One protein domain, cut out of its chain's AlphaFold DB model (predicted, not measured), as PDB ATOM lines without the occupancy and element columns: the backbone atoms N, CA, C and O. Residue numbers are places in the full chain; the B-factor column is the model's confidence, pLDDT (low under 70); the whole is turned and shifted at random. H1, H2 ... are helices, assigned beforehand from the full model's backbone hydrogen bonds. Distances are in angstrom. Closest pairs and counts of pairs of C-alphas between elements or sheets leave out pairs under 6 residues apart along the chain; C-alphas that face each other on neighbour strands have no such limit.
ATOM      1  N   GLN A   2     -10.081  16.824  24.374       70.50
ATOM      2  CA  GLN A   2      -9.730  16.041  23.163       70.50
ATOM      3  C   GLN A   2      -8.229  15.721  23.007       70.50
ATOM      4  O   GLN A   2      -7.878  14.844  22.226       70.50
ATOM      5  N   GLN A   3      -7.342  16.411  23.731       73.12
ATOM      6  CA  GLN A   3      -5.894  16.267  23.559       73.12
ATOM      7  C   GLN A   3      -5.373  14.881  23.968       73.12
ATOM      8  O   GLN A   3      -4.523  14.334  23.272       73.12
ATOM      9  N   TYR A   4      -5.921  14.284  25.033       77.12
ATOM     10  CA  TYR A   4      -5.446  12.998  25.564       77.12
ATOM     11  C   TYR A   4      -6.464  11.853  25.428       77.12
ATOM     12  O   TYR A   4      -6.073  10.692  25.415       77.12
ATOM     13  N   CYS A   5      -7.754  12.148  25.216       78.00
ATOM     14  CA  CYS A   5      -8.829  11.142  25.235       78.00
ATOM     15  C   CYS A   5      -9.428  10.817  23.849       78.00
ATOM     16  O   CYS A   5     -10.604  10.472  23.741       78.00
ATOM     17  N   ARG A   6      -8.649  10.912  22.761       83.38
ATOM     18  CA  ARG A   6      -9.152  10.751  21.373       83.38
ATOM     19  C   ARG A   6      -9.827   9.401  21.104       83.38
ATOM     20  O   ARG A   6     -10.818   9.359  20.379       83.38
ATOM     21  N   ALA A   7      -9.314   8.323  21.702       80.50
ATOM     22  CA  ALA A   7      -9.897   6.983  21.583       80.50
ATOM     23  C   ALA A   7     -11.280   6.898  22.250       80.50
ATOM     24  O   ALA A   7     -12.203   6.325  21.679       80.50
ATOM     25  N   ALA A   8     -11.457   7.540  23.411       79.56
ATOM     26  CA  ALA A   8     -12.756   7.629  24.079       79.56
ATOM     27  C   ALA A   8     -13.758   8.496  23.294       79.56
ATOM     28  O   ALA A   8     -14.956   8.247  23.345       79.56
ATOM     29  N   CYS A   9     -13.279   9.479  22.523       83.00
ATOM     30  CA  CYS A   9     -14.102  10.255  21.590       83.00
ATOM     31  C   CYS A   9     -14.367   9.538  20.249       83.00
ATOM     32  O   CYS A   9     -14.929  10.157  19.350       83.00
ATOM     33  N   HIS A  10     -13.931   8.282  20.084       84.62
ATOM     34  CA  HIS A  10     -14.039   7.508  18.839       84.62
ATOM     35  C   HIS A  10     -13.381   8.170  17.611       84.62
ATOM     36  O   HIS A  10     -13.767   7.917  16.475       84.62
ATOM     37  N   ILE A  11     -12.357   9.005  17.830       86.50
ATOM     38  CA  ILE A  11     -11.617   9.689  16.754       86.50
ATOM     39  C   ILE A  11     -10.516   8.782  16.172       86.50
ATOM     40  O   ILE A  11     -10.108   8.955  15.025       86.50
ATOM     41  N   CYS A  12     -10.001   7.823  16.947       84.88
ATOM     42  CA  CYS A  12      -8.936   6.904  16.527       84.88
ATOM     43  C   CYS A  12      -9.178   5.488  17.078       84.88
ATOM     44  O   CYS A  12      -9.717   5.349  18.175       84.88
ATOM     45  N   ASN A  13      -8.709   4.456  16.366       84.19
ATOM     46  CA  ASN A  13      -8.690   3.071  16.858       84.19
ATOM     47  C   ASN A  13      -7.451   2.828  17.732       84.19
ATOM     48  O   ASN A  13      -6.324   3.010  17.270       84.19
ATOM     49  N   SER A  14      -7.651   2.416  18.988       81.44
ATOM     50  CA  SER A  14      -6.563   2.086  19.913       81.44
ATOM     51  C   SER A  14      -6.169   0.613  19.832       81.44
ATOM     52  O   SER A  14      -7.021  -0.263  19.728       81.44
ATOM     53  N   THR A  15      -4.871   0.334  19.960       84.81
ATOM     54  CA  THR A  15      -4.330  -1.033  20.093       84.81
ATOM     55  C   THR A  15      -4.363  -1.551  21.534       84.81
ATOM     56  O   THR A  15      -4.129  -2.733  21.771       84.81
ATOM     57  N   PHE A  16      -4.645  -0.678  22.504       81.12
ATOM     58  CA  PHE A  16      -4.771  -1.016  23.920       81.12
ATOM     59  C   PHE A  16      -6.230  -1.248  24.317       81.12
ATOM     60  O   PHE A  16      -7.158  -0.715  23.703       81.12
ATOM     61  N   ASN A  17      -6.423  -2.011  25.394       85.06
ATOM     62  CA  ASN A  17      -7.740  -2.244  25.965       85.06
ATOM     63  C   ASN A  17      -8.251  -0.971  26.663       85.06
ATOM     64  O   ASN A  17      -7.721  -0.555  27.692       85.06
ATOM     65  N   THR A  18      -9.299  -0.363  26.113       79.94
ATOM     66  CA  THR A  18      -9.926   0.843  26.668       79.94
ATOM     67  C   THR A  18     -10.700   0.584  27.960       79.94
ATOM     68  O   THR A  18     -10.907   1.535  28.711       79.94
ATOM     69  N   THR A  19     -11.072  -0.670  28.255       83.06
ATOM     70  CA  THR A  19     -11.746  -1.062  29.507       83.06
ATOM     71  C   THR A  19     -10.771  -1.277  30.661       83.06
ATOM     72  O   THR A  19     -11.162  -1.160  31.821       83.06
ATOM     73  N   ASN A  20      -9.489  -1.537  30.371       89.44
ATOM     74  CA  ASN A  20      -8.457  -1.515  31.398       89.44
ATOM     75  C   ASN A  20      -8.090  -0.061  31.687       89.44
ATOM     76  O   ASN A  20      -7.308   0.574  30.973       89.44
ATOM     77  N   GLU A  21      -8.680   0.487  32.742       87.25
ATOM     78  CA  GLU A  21      -8.428   1.874  33.082       87.25
ATOM     79  C   GLU A  21      -7.021   2.088  33.658       87.25
ATOM     80  O   GLU A  21      -6.535   3.212  33.586       87.25
ATOM     81  N   CYS A  22      -6.389   1.074  34.259       93.25
ATOM     82  CA  CYS A  22      -5.153   1.223  35.039       93.25
ATOM     83  C   CYS A  22      -3.875   1.060  34.205       93.25
ATOM     84  O   CYS A  22      -2.854   1.635  34.566       93.25
ATOM     85  N   SER A  23      -3.908   0.309  33.104       93.50
ATOM     86  CA  SER A  23      -2.708   0.046  32.298       93.50
ATOM     87  C   SER A  23      -2.074   1.319  31.740       93.50
ATOM     88  O   SER A  23      -2.783   2.205  31.252       93.50
ATOM     89  N   ASP A  24      -0.744   1.346  31.709       94.81
ATOM     90  CA  ASP A  24       0.004   2.362  30.976       94.81
ATOM     91  C   ASP A  24      -0.237   2.238  29.465       94.81
ATOM     92  O   ASP A  24      -0.238   1.149  28.888       94.81
ATOM     93  N   ARG A  25      -0.448   3.382  28.818       91.69
ATOM     94  CA  ARG A  25      -0.774   3.519  27.391       91.69
ATOM     95  C   ARG A  25       0.363   4.132  26.583       91.69
ATOM     96  O   ARG A  25       0.267   4.204  25.361       91.69
ATOM     97  N   HIS A  26       1.438   4.559  27.246       93.44
ATOM     98  CA  HIS A  26       2.624   5.101  26.600       93.44
ATOM     99  C   HIS A  26       3.886   4.343  27.025       93.44
ATOM    100  O   HIS A  26       4.105   4.067  28.202       93.44
ATOM    101  N   ILE A  27       4.761   4.049  26.062       95.38
ATOM    102  CA  ILE A  27       5.967   3.236  26.288       95.38
ATOM    103  C   ILE A  27       6.935   3.861  27.307       95.38
ATOM    104  O   ILE A  27       7.667   3.158  27.993       95.38
ATOM    105  N   ALA A  28       6.928   5.193  27.411       97.62
ATOM    106  CA  ALA A  28       7.820   5.956  28.278       97.62
ATOM    107  C   ALA A  28       7.270   6.188  29.697       97.62
ATOM    108  O   ALA A  28       7.956   6.813  30.499       97.62
ATOM    109  N   CYS A  29       6.078   5.675  30.040       98.19
ATOM    110  CA  CYS A  29       5.460   5.907  31.353       98.19
ATOM    111  C   CYS A  29       6.375   5.535  32.523       98.19
ATOM    112  O   CYS A  29       6.483   6.294  33.486       98.19
ATOM    113  N   ARG A  30       7.100   4.416  32.408       98.44
ATOM    114  CA  ARG A  30       8.066   3.998  33.428       98.44
ATOM    115  C   ARG A  30       9.164   5.041  33.638       98.44
ATOM    116  O   ARG A  30       9.483   5.357  34.778       98.44
ATOM    117  N   GLN A  31       9.745   5.553  32.552       98.62
ATOM    118  CA  GLN A  31      10.824   6.538  32.630       98.62
ATOM    119  C   GLN A  31      10.308   7.863  33.195       98.62
ATOM    120  O   GLN A  31      10.881   8.393  34.134       98.62
ATOM    121  N   TRP A  32       9.170   8.346  32.699       98.50
ATOM    122  CA  TRP A  32       8.582   9.598  33.166       98.50
ATOM    123  C   TRP A  32       8.155   9.567  34.633       98.50
ATOM    124  O   TRP A  32       8.273  10.577  35.322       98.50
ATOM    125  N   SER A  33       7.702   8.414  35.130       98.31
ATOM    126  CA  SER A  33       7.440   8.235  36.560       98.31
ATOM    127  C   SER A  33       8.719   8.386  37.392       98.31
ATOM    128  O   SER A  33       8.722   9.128  38.374       98.31
ATOM    129  N   ILE A  34       9.829   7.778  36.950       98.25
ATOM    130  CA  ILE A  34      11.151   7.924  37.588       98.25
ATOM    131  C   ILE A  34      11.629   9.384  37.545       98.25
ATOM    132  O   ILE A  34      12.157   9.881  38.538       98.25
ATOM    133  N   ASP A  35      11.382  10.087  36.439       98.12
ATOM    134  CA  ASP A  35      11.755  11.495  36.248       98.12
ATOM    135  C   ASP A  35      10.829  12.482  36.995       98.12
ATOM    136  O   ASP A  35      10.952  13.697  36.834       98.12
ATOM    137  N   GLY A  36       9.877  11.986  37.795       97.50
ATOM    138  CA  GLY A  36       9.004  12.810  38.635       97.50
ATOM    139  C   GLY A  36       7.837  13.478  37.905       97.50
ATOM    140  O   GLY A  36       7.194  14.363  38.461       97.50
ATOM    141  N   GLN A  37       7.509  13.043  36.686       98.06
ATOM    142  CA  GLN A  37       6.487  13.680  35.844       98.06
ATOM    143  C   GLN A  37       5.043  13.339  36.247       98.06
ATOM    144  O   GLN A  37       4.092  13.827  35.642       98.06
ATOM    145  N   CYS A  38       4.831  12.496  37.257       97.31
ATOM    146  CA  CYS A  38       3.485  12.131  37.709       97.31
ATOM    147  C   CYS A  38       2.685  13.320  38.278       97.31
ATOM    148  O   CYS A  38       1.473  13.219  38.456       97.31
ATOM    149  N   ARG A  39       3.343  14.436  38.608       94.88
ATOM    150  CA  ARG A  39       2.735  15.633  39.202       94.88
ATOM    151  C   ARG A  39       3.270  16.892  38.523       94.88
ATOM    152  O   ARG A  39       4.335  16.857  37.918       94.88
ATOM    153  N   GLY A  40       2.552  18.003  38.677       94.25
ATOM    154  CA  GLY A  40       2.886  19.276  38.034       94.25
ATOM    155  C   GLY A  40       2.218  19.399  36.669       94.25
ATOM    156  O   GLY A  40       1.127  18.875  36.475       94.25
ATOM    157  N   ASP A  41       2.881  20.061  35.726       92.62
ATOM    158  CA  ASP A  41       2.300  20.422  34.423       92.62
ATOM    159  C   ASP A  41       1.901  19.213  33.551       92.62
ATOM    160  O   ASP A  41       1.119  19.339  32.608       92.62
ATOM    161  N   SER A  42       2.438  18.029  33.850       94.31
ATOM    162  CA  SER A  42       2.178  16.766  33.151       94.31
ATOM    163  C   SER A  42       1.111  15.889  33.816       94.31
ATOM    164  O   SER A  42       0.832  14.800  33.307       94.31
ATOM    165  N   ASP A  43       0.505  16.326  34.923       92.06
ATOM    166  CA  ASP A  43      -0.441  15.535  35.718       92.06
ATOM    167  C   ASP A  43      -1.595  14.960  34.881       92.06
ATOM    168  O   ASP A  43      -1.820  13.752  34.892       92.06
ATOM    169  N   GLN A  44      -2.244  15.782  34.059       89.12
ATOM    170  CA  GLN A  44      -3.371  15.397  33.210       89.12
ATOM    171  C   GLN A  44      -2.978  14.333  32.191       89.12
ATOM    172  O   GLN A  44      -3.735  13.400  31.917       89.12
ATOM    173  N   PHE A  45      -1.781  14.462  31.616       91.88
ATOM    174  CA  PHE A  45      -1.278  13.469  30.681       91.88
ATOM    175  C   PHE A  45      -1.004  12.146  31.403       91.88
ATOM    176  O   PHE A  45      -1.403  11.089  30.907       91.88
ATOM    177  N   MET A  46      -0.344  12.194  32.564       94.75
ATOM    178  CA  MET A  46       0.018  10.998  33.323       94.75
ATOM    179  C   MET A  46      -1.204  10.292  33.912       94.75
ATOM    180  O   MET A  46      -1.254   9.063  33.918       94.75
ATOM    181  N   GLU A  47      -2.221  11.039  34.338       92.00
ATOM    182  CA  GLU A  47      -3.506  10.490  34.771       92.00
ATOM    183  C   GLU A  47      -4.246   9.772  33.649       92.00
ATOM    184  O   GLU A  47      -4.886   8.751  33.896       92.00
ATOM    185  N   GLU A  48      -4.136  10.234  32.405       89.25
ATOM    186  CA  GLU A  48      -4.803   9.554  31.300       89.25
ATOM    187  C   GLU A  48      -3.999   8.361  30.765       89.25
ATOM    188  O   GLU A  48      -4.591   7.328  30.422       89.25
ATOM    189  N   ASN A  49      -2.666   8.483  30.724       92.19
ATOM    190  CA  ASN A  49      -1.794   7.590  29.958       92.19
ATOM    191  C   ASN A  49      -0.844   6.727  30.796       92.19
ATOM    192  O   ASN A  49      -0.375   5.723  30.272       92.19
ATOM    193  N   CYS A  50      -0.546   7.076  32.049       96.00
ATOM    194  CA  CYS A  50       0.520   6.448  32.846       96.00
ATOM    195  C   CYS A  50       0.073   6.062  34.265       96.00
ATOM    196  O   CYS A  50       0.820   6.195  35.238       96.00
ATOM    197  N   ARG A  51      -1.175   5.603  34.402       95.50
ATOM    198  CA  ARG A  51      -1.799   5.349  35.709       95.50
ATOM    199  C   ARG A  51      -1.110   4.265  36.521       95.50
ATOM    200  O   ARG A  51      -1.054   4.403  37.741       95.50
ATOM    201  N   GLN A  52      -0.597   3.216  35.886       97.06
ATOM    202  CA  GLN A  52       0.083   2.141  36.597       97.06
ATOM    203  C   GLN A  52       1.437   2.631  37.106       97.06
ATOM    204  O   GLN A  52       1.710   2.512  38.301       97.06
ATOM    205  N   SER A  53       2.240   3.242  36.229       98.06
ATOM    206  CA  SER A  53       3.560   3.783  36.582       98.06
ATOM    207  C   SER A  53       3.497   4.897  37.628       98.06
ATOM    208  O   SER A  53       4.417   5.020  38.431       98.06
ATOM    209  N   CYS A  54       2.430   5.701  37.636       97.56
ATOM    210  CA  CYS A  54       2.242   6.793  38.592       97.56
ATOM    211  C   CYS A  54       1.342   6.443  39.790       97.56
ATOM    212  O   CYS A  54       1.037   7.311  40.606       97.56
ATOM    213  N   HIS A  55       0.919   5.182  39.923       96.00
ATOM    214  CA  HIS A  55       0.091   4.694  41.033       96.00
ATOM    215  C   HIS A  55      -1.287   5.376  41.180       96.00
ATOM    216  O   HIS A  55      -1.816   5.524  42.281       96.00
ATOM    217  N   PHE A  56      -1.925   5.738  40.068       93.88
ATOM    218  CA  PHE A  56      -3.258   6.366  40.045       93.88
ATOM    219  C   PHE A  56      -4.420   5.372  39.987       93.88
ATOM    220  O   PHE A  56      -5.577   5.763  39.832       93.88
ATOM    221  N   CYS A  57      -4.140   4.076  40.091       93.88
ATOM    222  CA  CYS A  57      -5.154   3.037  39.929       93.88
ATOM    223  C   CYS A  57      -6.129   2.923  41.110       93.88
ATOM    224  O   CYS A  57      -7.190   2.329  40.953       93.88
ATOM    225  N   ASN A  58      -5.811   3.534  42.255       91.25
ATOM    226  CA  ASN A  58      -6.664   3.517  43.449       91.25
ATOM    227  C   ASN A  58      -7.890   4.440  43.343       91.25
ATOM    228  O   ASN A  58      -8.793   4.357  44.172       91.25
ATOM    229  N   THR A  59      -7.932   5.322  42.343       87.69
ATOM    230  CA  THR A  59      -9.026   6.281  42.143       87.69
ATOM    231  C   THR A  59      -9.602   6.089  40.747       87.69
ATOM    232  O   THR A  59      -8.837   6.191  39.793       87.69
ATOM    233  N   PRO A  60     -10.901   5.792  40.575       85.50
ATOM    234  CA  PRO A  60     -11.473   5.545  39.250       85.50
ATOM    235  C   PRO A  60     -11.407   6.791  38.351       85.50
ATOM    236  O   PRO A  60     -11.507   7.917  38.832       85.50
ATOM    237  N   LYS A  61     -11.284   6.624  37.026       81.31
ATOM    238  CA  LYS A  61     -11.140   7.776  36.101       81.31
ATOM    239  C   LYS A  61     -12.333   8.740  36.129       81.31
ATOM    240  O   LYS A  61     -12.207   9.914  35.798       81.31
ATOM    241  N   ASN A  62     -13.507   8.255  36.520       78.38
ATOM    242  CA  ASN A  62     -14.721   9.061  36.589       78.38
ATOM    243  C   ASN A  62     -14.765  10.031  37.783       78.38
ATOM    244  O   ASN A  62     -15.602  10.927  37.774       78.38
ATOM    245  N   THR A  63     -13.890   9.889  38.788       78.88
ATOM    246  CA  THR A  63     -13.866  10.811  39.940       78.88
ATOM    247  C   THR A  63     -13.084  12.083  39.638       78.88
ATOM    248  O   THR A  63     -13.402  13.130  40.194       78.88
ATOM    249  N   SER A  64     -12.111  12.023  38.726       68.00
ATOM    250  CA  SER A  64     -11.373  13.193  38.236       68.00
ATOM    251  C   SER A  64     -12.098  13.941  37.112       68.00
ATOM    252  O   SER A  64     -11.697  15.044  36.751       68.00
ATOM    253  N   CYS A  65     -13.205  13.398  36.591       63.44
ATOM    254  CA  CYS A  65     -14.104  14.117  35.696       63.44
ATOM    255  C   CYS A  65     -15.214  14.784  36.521       63.44
ATOM    256  O   CYS A  65     -16.181  14.109  36.889       63.44
ATOM    257  N   PRO A  66     -15.134  16.093  36.831       64.25
ATOM    258  CA  PRO A  66     -16.280  16.792  37.380       64.25
ATOM    259  C   PRO A  66     -17.383  16.751  36.326       64.25
ATOM    260  O   PRO A  66     -17.338  17.479  35.336       64.25
TER     261      PRO A  66
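What this domain is: This is residues 2 to 66 of the 109 residues of the protein "ShKT domain-containing protein" of Brugia pahangi (UniProt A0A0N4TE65). There is little regular structure: loops make up most of a rounded body, in which residues 2 to 28 first form a broad loop round His 10 at one end of the longest axis and then cross over to the short helix H1 at the other end. A second short helix, H2, lies between them, and residues 61 to 66 lead away from both helices as a tail. The printed part has 65 residues with two named helices, H1 then H2, and no named strand; its class is all helix, with 13 residues in named elements. It is compact, with a radius of gyration of the C-alphas of 11.5 A and spans of 31 by 27 by 20 A.

Where its parts are: Residues 2 to 28 hold no named element. H1, residues 29 to 34, begins at C-alpha 29 (5.460, 5.907, 31.353) and is 8.7 A long. H2, residues 43 to 49, is 9.9 A long and ends at C-alpha 49 (-1.794, 7.590, 29.958).

How they stand to each other: H1 and H2 are close but not clearly touching; their closest C-alphas, of Cys 29 and Asn 49, are 7.6 A apart. They run opposite ways at a tilt of 37 degrees, only just steep. In both, every O i to N i+4 pair is within hydrogen-bond range.

The domain as a whole: The C-alphas farthest apart, of His 10 and Ile 34, are 31.4 A apart. The printed part has no cut, and the link from H1 to H2 is short. Mean pLDDT of the printed part is 88.7; residues 64 to 66 are under 70.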